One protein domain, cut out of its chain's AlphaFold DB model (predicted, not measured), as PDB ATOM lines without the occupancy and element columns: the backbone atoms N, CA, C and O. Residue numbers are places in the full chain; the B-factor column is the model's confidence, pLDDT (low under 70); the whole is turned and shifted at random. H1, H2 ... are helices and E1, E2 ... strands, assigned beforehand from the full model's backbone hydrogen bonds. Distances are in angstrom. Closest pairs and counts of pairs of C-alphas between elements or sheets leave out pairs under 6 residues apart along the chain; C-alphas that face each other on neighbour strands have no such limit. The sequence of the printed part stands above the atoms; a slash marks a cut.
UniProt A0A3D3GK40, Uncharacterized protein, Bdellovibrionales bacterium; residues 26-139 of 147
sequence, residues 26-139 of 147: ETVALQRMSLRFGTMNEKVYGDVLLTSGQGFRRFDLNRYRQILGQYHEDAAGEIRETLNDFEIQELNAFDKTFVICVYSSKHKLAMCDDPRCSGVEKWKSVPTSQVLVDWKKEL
ATOM      1  N   GLU A  26     121.336 164.167 117.268       70.12
ATOM      2  CA  GLU A  26     122.189 163.859 118.419       70.12
ATOM      3  C   GLU A  26     121.585 162.772 119.323       70.12
ATOM      4  O   GLU A  26     122.263 161.810 119.674       70.12
ATOM      5  N   THR A  27     120.287 162.855 119.628       73.00
ATOM      6  CA  THR A  27     119.579 161.844 120.435       73.00
ATOM      7  C   THR A  27     119.638 160.466 119.771       73.00
ATOM      8  O   THR A  27     119.888 159.463 120.439       73.00
ATOM      9  N   VAL A  28     119.473 160.409 118.445       79.12
ATOM     10  CA  VAL A  28     119.554 159.159 117.669       79.12
ATOM     11  C   VAL A  28     120.967 158.570 117.695       79.12
ATOM     12  O   VAL A  28     121.131 157.360 117.859       79.12
ATOM     13  N   ALA A  29     121.999 159.406 117.554       75.56
ATOM     14  CA  ALA A  29     123.390 158.961 117.622       75.56
ATOM     15  C   ALA A  29     123.731 158.368 119.000       75.56
ATOM     16  O   ALA A  29     124.363 157.313 119.078       75.56
ATOM     17  N   LEU A  30     123.253 158.995 120.077       75.50
ATOM     18  CA  LEU A  30     123.463 158.526 121.449       75.50
ATOM     19  C   LEU A  30     122.720 157.217 121.741       75.50
ATOM     20  O   LEU A  30     123.305 156.300 122.312       75.50
ATOM     21  N   GLN A  31     121.474 157.074 121.278       79.31
ATOM     22  CA  GLN A  31     120.739 155.807 121.381       79.31
ATOM     23  C   GLN A  31     121.452 154.672 120.638       79.31
ATOM     24  O   GLN A  31     121.588 153.571 121.169       79.31
ATOM     25  N   ARG A  32     121.962 154.940 119.429       81.81
ATOM     26  CA  ARG A  32     122.746 153.960 118.665       81.81
ATOM     27  C   ARG A  32     124.016 153.552 119.410       81.81
ATOM     28  O   ARG A  32     124.368 152.375 119.402       81.81
ATOM     29  N   MET A  33     124.693 154.504 120.047       79.50
ATOM     30  CA  MET A  33     125.881 154.231 120.855       79.50
ATOM     31  C   MET A  33     125.545 153.358 122.070       79.50
ATOM     32  O   MET A  33     126.227 152.364 122.297       79.50
ATOM     33  N   SER A  34     124.452 153.665 122.776       82.69
ATOM     34  CA  SER A  34     123.959 152.867 123.908       82.69
ATOM     35  C   SER A  34     123.638 151.425 123.506       82.69
ATOM     36  O   SER A  34     124.066 150.492 124.176       82.69
ATOM     37  N   LEU A  35     122.941 151.228 122.384       82.94
ATOM     38  CA  LEU A  35     122.618 149.892 121.865       82.94
ATOM     39  C   LEU A  35     123.874 149.083 121.529       82.94
ATOM     40  O   LEU A  35     123.963 147.893 121.826       82.94
ATOM     41  N   ARG A  36     124.867 149.729 120.910       80.94
ATOM     42  CA  ARG A  36     126.147 149.091 120.575       80.94
ATOM     43  C   ARG A  36     126.945 148.727 121.822       80.94
ATOM     44  O   ARG A  36     127.554 147.662 121.849       80.94
ATOM     45  N   PHE A  37     126.918 149.589 122.836       84.19
ATOM     46  CA  PHE A  37     127.525 149.325 124.135       84.19
ATOM     47  C   PHE A  37     126.914 148.079 124.792       84.19
ATOM     48  O   PHE A  37     127.661 147.153 125.105       84.19
ATOM     49  N   GLY A  38     125.583 148.003 124.894       86.81
ATOM     50  CA  GLY A  38     124.888 146.820 125.425       86.81
ATOM     51  C   GLY A  38     125.194 145.550 124.636       86.81
ATOM     52  O   GLY A  38     125.650 144.559 125.196       86.81
ATOM     53  N   THR A  39     125.099 145.614 123.303       86.31
ATOM     54  CA  THR A  39     125.421 144.473 122.422       86.31
ATOM     55  C   THR A  39     126.845 143.947 122.643       86.31
ATOM     56  O   THR A  39     127.084 142.741 122.601       86.31
ATOM     57  N   MET A  40     127.823 144.833 122.859       84.56
ATOM     58  CA  MET A  40     129.198 144.414 123.137       84.56
ATOM     59  C   MET A  40     129.328 143.774 124.521       84.56
ATOM     60  O   MET A  40     129.986 142.745 124.662       84.56
ATOM     61  N   ASN A  41     128.688 144.345 125.540       87.94
ATOM     62  CA  ASN A  41     128.725 143.783 126.887       87.94
ATOM     63  C   ASN A  41     128.033 142.420 126.960       87.94
ATOM     64  O   ASN A  41     128.526 141.544 127.666       87.94
ATOM     65  N   GLU A  42     126.956 142.204 126.200       88.62
ATOM     66  CA  GLU A  42     126.311 140.895 126.042       88.62
ATOM     67  C   GLU A  42     127.273 139.854 125.457       88.62
ATOM     68  O   GLU A  42     127.352 138.730 125.959       88.62
ATOM     69  N   LYS A  43     128.056 140.224 124.434       86.00
ATOM     70  CA  LYS A  43     129.090 139.342 123.866       86.00
ATOM     71  C   LYS A  43     130.158 138.996 124.899       86.00
ATOM     72  O   LYS A  43     130.439 137.822 125.117       86.00
ATOM     73  N   VAL A  44     130.688 140.005 125.595       86.25
ATOM     74  CA  VAL A  44     131.678 139.805 126.664       86.25
ATOM     75  C   VAL A  44     131.111 138.922 127.778       86.25
ATOM     76  O   VAL A  44     131.799 138.029 128.269       86.25
ATOM     77  N   TYR A  45     129.855 139.138 128.171       89.25
ATOM     78  CA  TYR A  45     129.158 138.310 129.150       89.25
ATOM     79  C   TYR A  45     129.091 136.848 128.714       89.25
ATOM     80  O   TYR A  45     129.442 135.969 129.504       89.25
ATOM     81  N   GLY A  46     128.702 136.591 127.462       87.56
ATOM     82  CA  GLY A  46     128.697 135.252 126.875       87.56
ATOM     83  C   GLY A  46     130.076 134.596 126.919       87.56
ATOM     84  O   GLY A  46     130.208 133.476 127.408       87.56
ATOM     85  N   ASP A  47     131.121 135.311 126.505       84.38
ATOM     86  CA  ASP A  47     132.489 134.784 126.495       84.38
ATOM     87  C   ASP A  47     132.992 134.461 127.902       84.38
ATOM     88  O   ASP A  47     133.592 133.407 128.128       84.38
ATOM     89  N   VAL A  48     132.721 135.325 128.881       84.25
ATOM     90  CA  VAL A  48     133.074 135.077 130.284       84.25
ATOM     91  C   VAL A  48     132.317 133.865 130.821       84.25
ATOM     92  O   VAL A  48     132.934 133.000 131.446       84.25
ATOM     93  N   LEU A  49     131.014 133.758 130.542       83.56
ATOM     94  CA  LEU A  49     130.182 132.628 130.957       83.56
ATOM     95  C   LEU A  49     130.697 131.294 130.389       83.56
ATOM     96  O   LEU A  49     130.694 130.289 131.096       83.56
ATOM     97  N   LEU A  50     131.157 131.292 129.136       74.69
ATOM     98  CA  LEU A  50     131.628 130.095 128.432       74.69
ATOM     99  C   LEU A  50     133.066 129.699 128.794       74.69
ATOM    100  O   LEU A  50     133.386 128.512 128.833       74.69
ATOM    101  N   THR A  51     133.948 130.670 129.045       70.06
ATOM    102  CA  THR A  51     135.392 130.418 129.226       70.06
ATOM    103  C   THR A  51     135.823 130.327 130.685       70.06
ATOM    104  O   THR A  51     136.817 129.666 130.995       70.06
ATOM    105  N   SER A  52     135.100 130.966 131.607       60.81
ATOM    106  CA  SER A  52     135.480 131.008 133.015       60.81
ATOM    107  C   SER A  52     134.625 130.047 133.841       60.81
ATOM    108  O   SER A  52     133.624 130.410 134.450       60.81
ATOM    109  N   GLY A  53     135.099 128.808 133.995       55.19
ATOM    110  CA  GLY A  53     134.577 127.882 135.015       55.19
ATOM    111  C   GLY A  53     134.693 128.407 136.464       55.19
ATOM    112  O   GLY A  53     134.325 127.711 137.404       55.19
ATOM    113  N   GLN A  54     135.222 129.623 136.656       56.84
ATOM    114  CA  GLN A  54     135.427 130.303 137.937       56.84
ATOM    115  C   GLN A  54     134.372 131.384 138.249       56.84
ATOM    116  O   GLN A  54     134.423 131.970 139.332       56.84
ATOM    117  N   GLY A  55     133.411 131.625 137.349       67.19
ATOM    118  CA  GLY A  55     132.320 132.580 137.552       67.19
ATOM    119  C   GLY A  55     132.745 134.054 137.507       67.19
ATOM    120  O   GLY A  55     133.926 134.405 137.530       67.19
ATOM    121  N   PHE A  56     131.752 134.942 137.476       81.31
ATOM    122  CA  PHE A  56     131.943 136.384 137.283       81.31
ATOM    123  C   PHE A  56     132.706 137.080 138.416       81.31
ATOM    124  O   PHE A  56     133.289 138.128 138.182       81.31
ATOM    125  N   ARG A  57     132.802 136.496 139.620       75.56
ATOM    126  CA  ARG A  57     133.492 137.110 140.776       75.56
ATOM    127  C   ARG A  57     134.960 137.476 140.536       75.56
ATOM    128  O   ARG A  57     135.482 138.333 141.239       75.56
ATOM    129  N   ARG A  58     135.643 136.801 139.606       75.69
ATOM    130  CA  ARG A  58     137.041 137.095 139.232       75.69
ATOM    131  C   ARG A  58     137.153 137.979 137.990       75.69
ATOM    132  O   ARG A  58     138.260 138.261 137.546       75.69
ATOM    133  N   PHE A  59     136.024 138.369 137.408       84.31
ATOM    134  CA  PHE A  59     135.986 139.235 136.247       84.31
ATOM    135  C   PHE A  59     136.203 140.677 136.693       84.31
ATOM    136  O   PHE A  59     135.384 141.245 137.410       84.31
ATOM    137  N   ASP A  60     137.331 141.250 136.296       84.94
ATOM    138  CA  ASP A  60     137.702 142.619 136.623       84.94
ATOM    139  C   ASP A  60     137.819 143.481 135.362       84.94
ATOM    140  O   ASP A  60     137.690 143.018 134.221       84.94
ATOM    141  N   LEU A  61     138.078 144.770 135.570       83.31
ATOM    142  CA  LEU A  61     138.203 145.723 134.478       83.31
ATOM    143  C   LEU A  61     139.357 145.391 133.521       83.31
ATOM    144  O   LEU A  61     139.241 145.609 132.314       83.31
ATOM    145  N   ASN A  62     140.470 144.863 134.030       84.06
ATOM    146  CA  ASN A  62     141.610 144.507 133.191       84.06
ATOM    147  C   ASN A  62     141.247 143.351 132.263       84.06
ATOM    148  O   ASN A  62     141.550 143.398 131.070       84.06
ATOM    149  N   ARG A  63     140.548 142.340 132.782       83.19
ATOM    150  CA  ARG A  63     140.058 141.222 131.985       83.19
ATOM    151  C   ARG A  63     139.024 141.675 130.960       83.19
ATOM    152  O   ARG A  63     139.104 141.246 129.814       83.19
ATOM    153  N   TYR A  64     138.114 142.573 131.336       83.31
ATOM    154  CA  TYR A  64     137.164 143.186 130.404       83.31
ATOM    155  C   TYR A  64     137.886 143.885 129.238       83.31
ATOM    156  O   TYR A  64     137.616 143.583 128.078       83.31
ATOM    157  N   ARG A  65     138.886 144.732 129.528       80.25
ATOM    158  CA  ARG A  65     139.720 145.395 128.505       80.25
ATOM    159  C   ARG A  65     140.449 144.403 127.598       80.25
ATOM    160  O   ARG A  65     140.537 144.632 126.396       80.25
ATOM    161  N   GLN A  66     140.973 143.312 128.159       80.38
ATOM    162  CA  GLN A  66     141.638 142.265 127.380       80.38
ATOM    163  C   GLN A  66     140.683 141.599 126.389       80.38
ATOM    164  O   GLN A  66     141.051 141.451 125.229       80.38
ATOM    165  N   ILE A  67     139.477 141.218 126.829       80.38
ATOM    166  CA  ILE A  67     138.469 140.595 125.957       80.38
ATOM    167  C   ILE A  67     138.028 141.585 124.876       80.38
ATOM    168  O   ILE A  67     138.024 141.236 123.700       80.38
ATOM    169  N   LEU A  68     137.756 142.844 125.237       77.12
ATOM    170  CA  LEU A  68     137.445 143.880 124.248       77.12
ATOM    171  C   LEU A  68     138.538 144.026 123.183       77.12
ATOM    172  O   LEU A  68     138.230 144.208 122.008       77.12
ATOM    173  N   GLY A  69     139.808 143.918 123.580       74.25
ATOM    174  CA  GLY A  69     140.949 143.982 122.671       74.25
ATOM    175  C   GLY A  69     141.013 142.850 121.640       74.25
ATOM    176  O   GLY A  69     141.738 143.005 120.664       74.25
ATOM    177  N   GLN A  70     140.275 141.750 121.835       76.06
ATOM    178  CA  GLN A  70     140.246 140.586 120.939       76.06
ATOM    179  C   GLN A  70     139.191 140.703 119.826       76.06
ATOM    180  O   GLN A  70     139.290 140.004 118.817       76.06
ATOM    181  N   TYR A  71     138.193 141.582 119.969       72.94
ATOM    182  CA  TYR A  71     137.183 141.795 118.931       72.94
ATOM    183  C   TYR A  71     137.713 142.760 117.861       72.94
ATOM    184  O   TYR A  71     137.733 143.976 118.050       72.94
ATOM    185  N   HIS A  72     138.150 142.206 116.726       59.50
ATOM    186  CA  HIS A  72     138.795 142.949 115.633       59.50
ATOM    187  C   HIS A  72     137.917 143.194 114.389       59.50
ATOM    188  O   HIS A  72     138.376 143.872 113.475       59.50
ATOM    189  N   GLU A  73     136.689 142.669 114.320       55.94
ATOM    190  CA  GLU A  73     135.820 142.836 113.138       55.94
ATOM    191  C   GLU A  73     135.231 144.257 113.014       55.94
ATOM    192  O   GLU A  73     135.019 144.934 114.019       55.94
ATOM    193  N   ASP A  74     134.926 144.695 111.786       53.19
ATOM    194  CA  ASP A  74     134.641 146.085 111.373       53.19
ATOM    195  C   ASP A  74     133.670 146.889 112.274       53.19
ATOM    196  O   ASP A  74     133.862 148.087 112.479       53.19
ATOM    197  N   ALA A  75     132.663 146.257 112.893       50.34
ATOM    198  CA  ALA A  75     131.734 146.915 113.829       50.34
ATOM    199  C   ALA A  75     132.281 147.073 115.269       50.34
ATOM    200  O   ALA A  75     131.844 147.952 116.015       50.34
ATOM    201  N   ALA A  76     133.242 146.239 115.674       48.25
ATOM    202  CA  ALA A  76     133.976 146.358 116.932       48.25
ATOM    203  C   ALA A  76     135.047 147.464 116.870       48.25
ATOM    204  O   ALA A  76     135.385 148.037 117.905       48.25
ATOM    205  N   GLY A  77     135.514 147.828 115.669       49.94
ATOM    206  CA  GLY A  77     136.409 148.966 115.433       49.94
ATOM    207  C   GLY A  77     135.811 150.303 115.884       49.94
ATOM    208  O   GLY A  77     136.435 151.007 116.676       49.94
ATOM    209  N   GLU A  78     134.567 150.599 115.486       53.97
ATOM    210  CA  GLU A  78     133.845 151.805 115.929       53.97
ATOM    211  C   GLU A  78     133.607 151.805 117.446       53.97
ATOM    212  O   GLU A  78     133.704 152.845 118.093       53.97
ATOM    213  N   ILE A  79     133.322 150.639 118.036       52.97
ATOM    214  CA  ILE A  79     133.127 150.492 119.484       52.97
ATOM    215  C   ILE A  79     134.451 150.695 120.221       52.97
ATOM    216  O   ILE A  79     134.456 151.370 121.237       52.97
ATOM    217  N   ARG A  80     135.580 150.198 119.710       52.31
ATOM    218  CA  ARG A  80     136.908 150.405 120.303       52.31
ATOM    219  C   ARG A  80     137.348 151.866 120.230       52.31
ATOM    220  O   ARG A  80     137.862 152.383 121.214       52.31
ATOM    221  N   GLU A  81     137.130 152.538 119.102       54.75
ATOM    222  CA  GLU A  81     137.390 153.979 118.975       54.75
ATOM    223  C   GLU A  81     136.500 154.790 119.918       54.75
ATOM    224  O   GLU A  81     137.001 155.644 120.643       54.75
ATOM    225  N   THR A  82     135.212 154.445 119.990       53.97
ATOM    226  CA  THR A  82     134.259 155.083 120.904       53.97
ATOM    227  C   THR A  82     134.658 154.824 122.361       53.97
ATOM    228  O   THR A  82     134.716 155.766 123.139       53.97
ATOM    229  N   LEU A  83     135.008 153.585 122.729       56.75
ATOM    230  CA  LEU A  83     135.370 153.158 124.090       56.75
ATOM    231  C   LEU A  83     136.728 153.690 124.576       56.75
ATOM    232  O   LEU A  83     136.896 153.879 125.781       56.75
ATOM    233  N   ASN A  84     137.673 153.976 123.674       56.53
ATOM    234  CA  ASN A  84     138.953 154.607 124.021       56.53
ATOM    235  C   ASN A  84     138.782 156.037 124.568       56.53
ATOM    236  O   ASN A  84     139.631 156.499 125.326       56.53
ATOM    237  N   ASP A  85     137.679 156.712 124.228       57.00
ATOM    238  CA  ASP A  85     137.335 158.056 124.711       57.00
ATOM    239  C   ASP A  85     136.554 158.049 126.050       57.00
ATOM    240  O   ASP A  85     136.079 159.102 126.496       57.00
ATOM    241  N   PHE A  86     136.369 156.885 126.692       63.22
ATOM    242  CA  PHE A  86     135.714 156.786 128.002       63.22
ATOM    243  C   PHE A  86     136.752 156.762 129.124       63.22
ATOM    244  O   PHE A  86     137.516 155.811 129.302       63.22
ATOM    245  N   GLU A  87     136.743 157.838 129.902       52.78
ATOM    246  CA  GLU A  87     137.733 158.141 130.931       52.78
ATOM    247  C   GLU A  87     137.463 157.418 132.253       52.78
ATOM    248  O   GLU A  87     138.402 157.122 132.989       52.78
ATOM    249  N   ILE A  88     136.200 157.105 132.567       53.16
ATOM    250  CA  ILE A  88     135.841 156.447 133.832       53.16
ATOM    251  C   ILE A  88     135.302 155.058 133.540       53.16
ATOM    252  O   ILE A  88     134.368 154.899 132.760       53.16
ATOM    253  N   GLN A  89     135.924 154.074 134.180       65.75
ATOM    254  CA  GLN A  89     135.724 152.657 133.946       65.75
ATOM    255  C   GLN A  89     135.572 151.949 135.288       65.75
ATOM    256  O   GLN A  89     136.551 151.530 135.902       65.75
ATOM    257  N   GLU A  90     134.342 151.850 135.770       67.38
ATOM    258  CA  GLU A  90     134.043 151.074 136.966       67.38
ATOM    259  C   GLU A  90     133.276 149.820 136.567       67.38
ATOM    260  O   GLU A  90     132.251 149.887 135.881       67.38
ATOM    261  N   LEU A  91     133.810 148.677 136.992       78.50
ATOM    262  CA  LEU A  91     133.222 147.362 136.799       78.50
ATOM    263  C   LEU A  91     133.009 146.739 138.172       78.50
ATOM    264  O   LEU A  91     133.966 146.538 138.920       78.50
ATOM    265  N   ASN A  92     131.758 146.404 138.469       85.69
ATOM    266  CA  ASN A  92     131.392 145.655 139.662       85.69
ATOM    267  C   ASN A  92     130.940 144.261 139.246       85.69
ATOM    268  O   ASN A  92     129.944 144.109 138.541       85.69
ATOM    269  N   ALA A  93     131.670 143.241 139.681       83.06
ATOM    270  CA  ALA A  93     131.302 141.856 139.443       83.06
ATOM    271  C   ALA A  93     130.373 141.318 140.538       83.06
ATOM    272  O   ALA A  93     130.531 141.614 141.722       83.06
ATOM    273  N   PHE A  94     129.440 140.467 140.131       83.94
ATOM    274  CA  PHE A  94     128.486 139.764 140.984       83.94
ATOM    275  C   PHE A  94     128.559 138.265 140.695       83.94
ATOM    276  O   PHE A  94     129.271 137.825 139.803       83.94
ATOM    277  N   ASP A  95     127.808 137.445 141.425       82.31
ATOM    278  CA  ASP A  95     127.885 135.982 141.282       82.31
ATOM    279  C   ASP A  95     127.501 135.486 139.881       82.31
ATOM    280  O   ASP A  95     128.016 134.469 139.418       82.31
ATOM    281  N   LYS A  96     126.586 136.196 139.209       84.56
ATOM    282  CA  LYS A  96     125.948 135.760 137.953       84.56
ATOM    283  C   LYS A  96     126.011 136.790 136.822       84.56
ATOM    284  O   LYS A  96     125.436 136.548 135.763       84.56
ATOM    285  N   THR A  97     126.625 137.943 137.068       89.44
ATOM    286  CA  THR A  97     126.730 139.054 136.114       89.44
ATOM    287  C   THR A  97     127.841 140.013 136.530       89.44
ATOM    288  O   THR A  97     128.462 139.836 137.578       89.44
ATOM    289  N   PHE A  98     128.077 141.042 135.731       89.00
ATOM    290  CA  PHE A  98     128.840 142.225 136.098       89.00
ATOM    291  C   PHE A  98     128.062 143.461 135.657       89.00
ATOM    292  O   PHE A  98     127.338 143.413 134.675       89.00
ATOM    293  N   VAL A  99     128.217 144.568 136.366       89.62
ATOM    294  CA  VAL A  99     127.710 145.866 135.922       89.62
ATOM    295  C   VAL A  99     128.892 146.689 135.470       89.62
ATOM    296  O   VAL A  99     129.870 146.825 136.212       89.62
ATOM    297  N   ILE A 100     128.791 147.243 134.270       87.06
ATOM    298  CA  ILE A 100     129.802 148.140 133.730       87.06
ATOM    299  C   ILE A 100     129.210 149.511 133.466       87.06
ATOM    300  O   ILE A 100     128.168 149.649 132.829       87.06
ATOM    301  N   CYS A 101     129.904 150.524 133.970       86.75
ATOM    302  CA  CYS A 101     129.548 151.919 133.819       86.75
ATOM    303  C   CYS A 101     130.713 152.686 133.202       86.75
ATOM    304  O   CYS A 101     131.844 152.606 133.690       86.75
ATOM    305  N   VAL A 102     130.419 153.452 132.155       82.56
ATOM    306  CA  VAL A 102     131.397 154.251 131.421       82.56
ATOM    307  C   VAL A 102     130.967 155.712 131.332       82.56
ATOM    308  O   VAL A 102     129.782 156.019 131.193       82.56
ATOM    309  N   TYR A 103     131.939 156.622 131.393       81.44
ATOM    310  CA  TYR A 103     131.736 158.050 131.135       81.44
ATOM    311  C   TYR A 103     132.770 158.596 130.153       81.44
ATOM    312  O   TYR A 103     133.961 158.329 130.304       81.44
ATOM    313  N   SER A 104     132.314 159.375 129.172       75.31
ATOM    314  CA  SER A 104     133.165 160.128 128.252       75.31
ATOM    315  C   SER A 104     132.981 161.621 128.498       75.31
ATOM    316  O   SER A 104     131.889 162.159 128.289       75.31
ATOM    317  N   SER A 105     134.049 162.303 128.919       72.62
ATOM    318  CA  SER A 105     134.073 163.764 129.063       72.62
ATOM    319  C   SER A 105     133.959 164.461 127.705       72.62
ATOM    320  O   SER A 105     133.199 165.422 127.562       72.62
ATOM    321  N   LYS A 106     134.635 163.908 126.689       72.88
ATOM    322  CA  LYS A 106     134.645 164.364 125.294       72.88
ATOM    323  C   LYS A 106     133.240 164.425 124.706       72.88
ATOM    324  O   LYS A 106     132.853 165.445 124.144       72.88
ATOM    325  N   HIS A 107     132.465 163.356 124.879       72.12
ATOM    326  CA  HIS A 107     131.088 163.274 124.386       72.12
ATOM    327  C   HIS A 107     130.046 163.715 125.417       72.12
ATOM    328  O   HIS A 107     128.858 163.739 125.106       72.12
ATOM    329  N   LYS A 108     130.475 164.054 126.641       77.00
ATOM    330  CA  LYS A 108     129.612 164.327 127.796       77.00
ATOM    331  C   LYS A 108     128.514 163.269 127.929       77.00
ATOM    332  O   LYS A 108     127.343 163.604 128.040       77.00
ATOM    333  N   LEU A 109     128.882 161.993 127.904       81.06
ATOM    334  CA  LEU A 109     127.942 160.869 127.903       81.06
ATOM    335  C   LEU A 109     128.286 159.902 129.030       81.06
ATOM    336  O   LEU A 109     129.456 159.585 129.227       81.06
ATOM    337  N   ALA A 110     127.270 159.403 129.731       86.62
ATOM    338  CA  ALA A 110     127.401 158.254 130.621       86.62
ATOM    339  C   ALA A 110     126.524 157.101 130.137       86.62
ATOM    340  O   ALA A 110     125.403 157.340 129.676       86.62
ATOM    341  N   MET A 111     127.019 155.874 130.294       88.56
ATOM    342  CA  MET A 111     126.279 154.639 130.037       88.56
ATOM    343  C   MET A 111     126.531 153.622 131.155       88.56
ATOM    344  O   MET A 111     127.640 153.562 131.680       88.56
ATOM    345  N   CYS A 112     125.526 152.825 131.511       89.56
ATOM    346  CA  CYS A 112     125.665 151.680 132.414       89.56
ATOM    347  C   CYS A 112     124.824 150.508 131.921       89.56
ATOM    348  O   CYS A 112     123.736 150.720 131.387       89.56
ATOM    349  N   ASP A 113     125.297 149.289 132.146       91.12
ATOM    350  CA  ASP A 113     124.624 148.088 131.660       91.12
ATOM    351  C   ASP A 113     124.794 146.885 132.607       91.12
ATOM    352  O   ASP A 113     125.827 146.747 133.268       91.12
ATOM    353  N   ASP A 114     123.759 146.039 132.664       92.00
ATOM    354  CA  ASP A 114     123.756 144.690 133.246       92.00
ATOM    355  C   ASP A 114     123.524 143.701 132.088       92.00
ATOM    356  O   ASP A 114     122.372 143.397 131.760       92.00
ATOM    357  N   PRO A 115     124.594 143.165 131.476       89.56
ATOM    358  CA  PRO A 115     124.527 142.423 130.219       89.56
ATOM    359  C   PRO A 115     123.841 141.062 130.347       89.56
ATOM    360  O   PRO A 115     123.586 140.393 129.349       89.56
ATOM    361  N   ARG A 116     123.508 140.633 131.570       89.94
ATOM    362  CA  ARG A 116     122.624 139.484 131.786       89.94
ATOM    363  C   ARG A 116     121.203 139.769 131.283       89.94
ATOM    364  O   ARG A 116     120.490 138.832 130.926       89.94
ATOM    365  N   CYS A 117     120.774 141.030 131.292       88.25
ATOM    366  CA  CYS A 117     119.431 141.454 130.920       88.25
ATOM    367  C   CYS A 117     119.474 142.327 129.658       88.25
ATOM    368  O   CYS A 117     119.618 143.537 129.740       88.25
ATOM    369  N   SER A 118     119.293 141.723 128.485       83.69
ATOM    370  CA  SER A 118     119.353 142.447 127.207       83.69
ATOM    371  C   SER A 118     118.367 143.625 127.128       83.69
ATOM    372  O   SER A 118     117.155 143.438 127.292       83.69
ATOM    373  N   GLY A 119     118.835 144.817 126.742       79.88
ATOM    374  CA  GLY A 119     117.989 146.004 126.543       79.88
ATOM    375  C   GLY A 119     117.739 146.852 127.796       79.88
ATOM    376  O   GLY A 119     116.772 147.616 127.817       79.88
ATOM    377  N   VAL A 120     118.528 146.680 128.862       82.75
ATOM    378  CA  VAL A 120     118.416 147.468 130.108       82.75
ATOM    379  C   VAL A 120     119.475 148.565 130.221       82.75
ATOM    380  O   VAL A 120     119.652 149.152 131.294       82.75
ATOM    381  N   GLU A 121     120.170 148.855 129.123       86.81
ATOM    382  CA  GLU A 121     121.235 149.842 129.069       86.81
ATOM    383  C   GLU A 121     120.682 151.215 129.450       86.81
ATOM    384  O   GLU A 121     119.700 151.719 128.895       86.81
ATOM    385  N   LYS A 122     121.342 151.861 130.405       87.56
ATOM    386  CA  LYS A 122     121.042 153.232 130.800       87.56
ATOM    387  C   LYS A 122     122.012 154.156 130.111       87.56
ATOM    388  O   LYS A 122     123.206 153.874 130.072       87.56
ATOM    389  N   TRP A 123     121.515 155.288 129.626       88.00
ATOM    390  CA  TRP A 123     122.360 156.322 129.049       88.00
ATOM    391  C   TRP A 123     121.831 157.718 129.366       88.00
ATOM    392  O   TRP A 123     120.639 157.918 129.615       88.00
ATOM    393  N   LYS A 124     122.738 158.695 129.396       85.00
ATOM    394  CA  LYS A 124     122.399 160.097 129.655       85.00
ATOM    395  C   LYS A 124     123.399 161.034 128.989       85.00
ATOM    396  O   LYS A 124     124.600 160.935 129.241       85.00
ATOM    397  N   SER A 125     122.879 161.965 128.188       81.69
ATOM    398  CA  SER A 125     123.640 163.119 127.702       81.69
ATOM    399  C   SER A 125     123.836 164.131 128.829       81.69
ATOM    400  O   SER A 125     122.923 164.374 129.619       81.69
ATOM    401  N   VAL A 126     125.033 164.701 128.905       77.94
ATOM    402  CA  VAL A 126     125.496 165.643 129.929       77.94
ATOM    403  C   VAL A 126     125.194 165.129 131.348       77.94
ATOM    404  O   VAL A 126     124.394 165.712 132.085       77.94
ATOM    405  N   PRO A 127     125.784 163.987 131.747       78.75
ATOM    406  CA  PRO A 127     125.511 163.377 133.037       78.75
ATOM    407  C   PRO A 127     126.126 164.190 134.181       78.75
ATOM    408  O   PRO A 127     127.178 164.813 134.046       78.75
ATOM    409  N   THR A 128     125.486 164.126 135.345       80.56
ATOM    410  CA  THR A 128     126.091 164.540 136.614       80.56
ATOM    411  C   THR A 128     126.848 163.360 137.219       80.56
ATOM    412  O   THR A 128     126.506 162.208 136.956       80.56
ATOM    413  N   SER A 129     127.836 163.613 138.080       75.19
ATOM    414  CA  SER A 129     128.555 162.547 138.803       75.19
ATOM    415  C   SER A 129     127.618 161.613 139.583       75.19
ATOM    416  O   SER A 129     127.864 160.411 139.667       75.19
ATOM    417  N   GLN A 130     126.501 162.148 140.084       82.62
ATOM    418  CA  GLN A 130     125.486 161.394 140.818       82.62
ATOM    419  C   GLN A 130     124.811 160.304 139.973       82.62
ATOM    420  O   GLN A 130     124.457 159.260 140.511       82.62
ATOM    421  N   VAL A 131     124.684 160.487 138.652       84.81
ATOM    422  CA  VAL A 131     123.957 159.521 137.811       84.81
ATOM    423  C   VAL A 131     124.617 158.141 137.823       84.81
ATOM    424  O   VAL A 131     123.934 157.123 137.863       84.81
ATOM    425  N   LEU A 132     125.952 158.103 137.856       75.88
ATOM    426  CA  LEU A 132     126.705 156.853 137.917       75.88
ATOM    427  C   LEU A 132     126.543 156.173 139.280       75.88
ATOM    428  O   LEU A 132     126.520 154.948 139.356       75.88
ATOM    429  N   VAL A 133     126.425 156.953 140.358       81.50
ATOM    430  CA  VAL A 133     126.183 156.428 141.710       81.50
ATOM    431  C   VAL A 133     124.798 155.793 141.799       81.50
ATOM    432  O   VAL A 133     124.656 154.726 142.394       81.50
ATOM    433  N   ASP A 134     123.792 156.423 141.196       87.25
ATOM    434  CA  ASP A 134     122.413 155.936 141.226       87.25
ATOM    435  C   ASP A 134     122.260 154.662 140.389       87.25
ATOM    436  O   ASP A 134     121.770 153.646 140.882       87.25
ATOM    437  N   TRP A 135     122.785 154.655 139.162       88.88
ATOM    438  CA  TRP A 135     122.706 153.485 138.286       88.88
ATOM    439  C   TRP A 135     123.386 152.244 138.865       88.88
ATOM    440  O   TRP A 135     122.876 151.144 138.679       88.88
ATOM    441  N   LYS A 136     124.467 152.406 139.636       77.94
ATOM    442  CA  LYS A 136     125.131 151.303 140.356       77.94
ATOM    443  C   LYS A 136     124.319 150.723 141.512       77.94
ATOM    444  O   LYS A 136     124.636 149.637 141.976       77.94
ATOM    445  N   LYS A 137     123.339 151.456 142.039       84.44
ATOM    446  CA  LYS A 137     122.413 150.932 143.056       84.44
ATOM    447  C   LYS A 137     121.231 150.227 142.408       84.44
ATOM    448  O   LYS A 137     120.664 149.310 142.989       84.44
ATOM    449  N   GLU A 138     120.854 150.685 141.222       88.31
ATOM    450  CA  GLU A 138     119.745 150.132 140.451       88.31
ATOM    451  C   GLU A 138     120.145 148.887 139.647       88.31
ATOM    452  O   GLU A 138     119.270 148.113 139.268       88.31
ATOM    453  N   LEU A 139     121.438 148.702 139.369       88.19
ATOM    454  CA  LEU A 139     122.008 147.543 138.685       88.19
ATOM    455  C   LEU A 139     122.976 146.797 139.628       88.19
ATOM    456  O   LEU A 139     123.723 147.454 140.352       88.19
TER     457      LEU A 139
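Overview. This is residues 26 to 139 of the 147 residues of an uncharacterized protein of Bdellovibrionales bacterium (UniProt A0A3D3GK40). A four-stranded sheet has helices over both faces: the long helix H1 passes slantwise over one face, with the short H2 beside it over the E1 edge, and H4 covers the other face, running along the strands. H3 stands crosswise to H1, close to it but not clearly touching, and reaches the sheet only with its residues 82 to 84. The printed part has 114 residues with four named helices and four named strands, in the order H1 H2 H3 E1 E2 E3 E4 H4, of mixed class. The sheet, E1 - E2 - E3 - E4, is antiparallel throughout and forms a meander, each strand the antiparallel neighbour of the one before. The whole is compact, with a radius of gyration of the C-alphas of 13.4 A, and spans 41 by 34 by 23 A.

Arrangement. The sheet joins E1, residues 88 to 93, E2, residues 98 to 104, E3, residues 109 to 113, and E4, residues 122 to 125; each successive pair is a hairpin. Within hydrogen-bond range are N 99 and O 92 at 2.8 A between E1 and E2, N 102 and O 111 at 2.8 A between E2 and E3, and N 122 and O 112 at 2.8 A between E3 and E4. H1, residues 26 to 51, lies over E2, E3 and E4 at a height over the sheet of 9.5 A, slantwise to the strands, at 34 degrees to E4 on the local plane. Its closest C-alphas to E4 are those of Ser 34 and Trp 123, 6.4 A apart. H4, residues 129 to 138, is on the opposite face, over E2 and E3 at a height of 8.7 A, along the strands; its closest C-alphas to E3 are those of Trp 135 and Cys 112, 6.8 A apart. H2, residues 61 to 68, is on the same face as H1; its closest C-alphas to E1 are those of Leu 61 and Leu 91, 5.7 A apart. H1 and H2 only just touch, with 3 pairs of C-alphas within 8 A, made by residue 44 of H1 alone; the closest are Val 44 and Ile 67, 6.9 A. H3, residues 74 to 84, is close to H1 but not clearly touching, the closest C-alphas being those of Arg 36 and Ile 79 at 7.2 A. In H1 and H2 every O i to N i+4 pair is within hydrogen-bond range; H3 has 5 of 7 and H4 4 of 6.

Along the chain. H1 begins at C-alpha 26, (122.189, 163.859, 118.419), and measures 37.5 A. E2, the longest strand, measures 20.0 A. H4 ends at C-alpha 138, (119.745, 150.132, 140.451).

Size, cuts and confidence. The C-alphas farthest apart, those of Glu 26 and Gly 53, are 41.5 A apart. The printed part has no cut and no long link. Mean pLDDT of the printed part is 77.2; residues 52 to 55 and 72 to 90 are under 70.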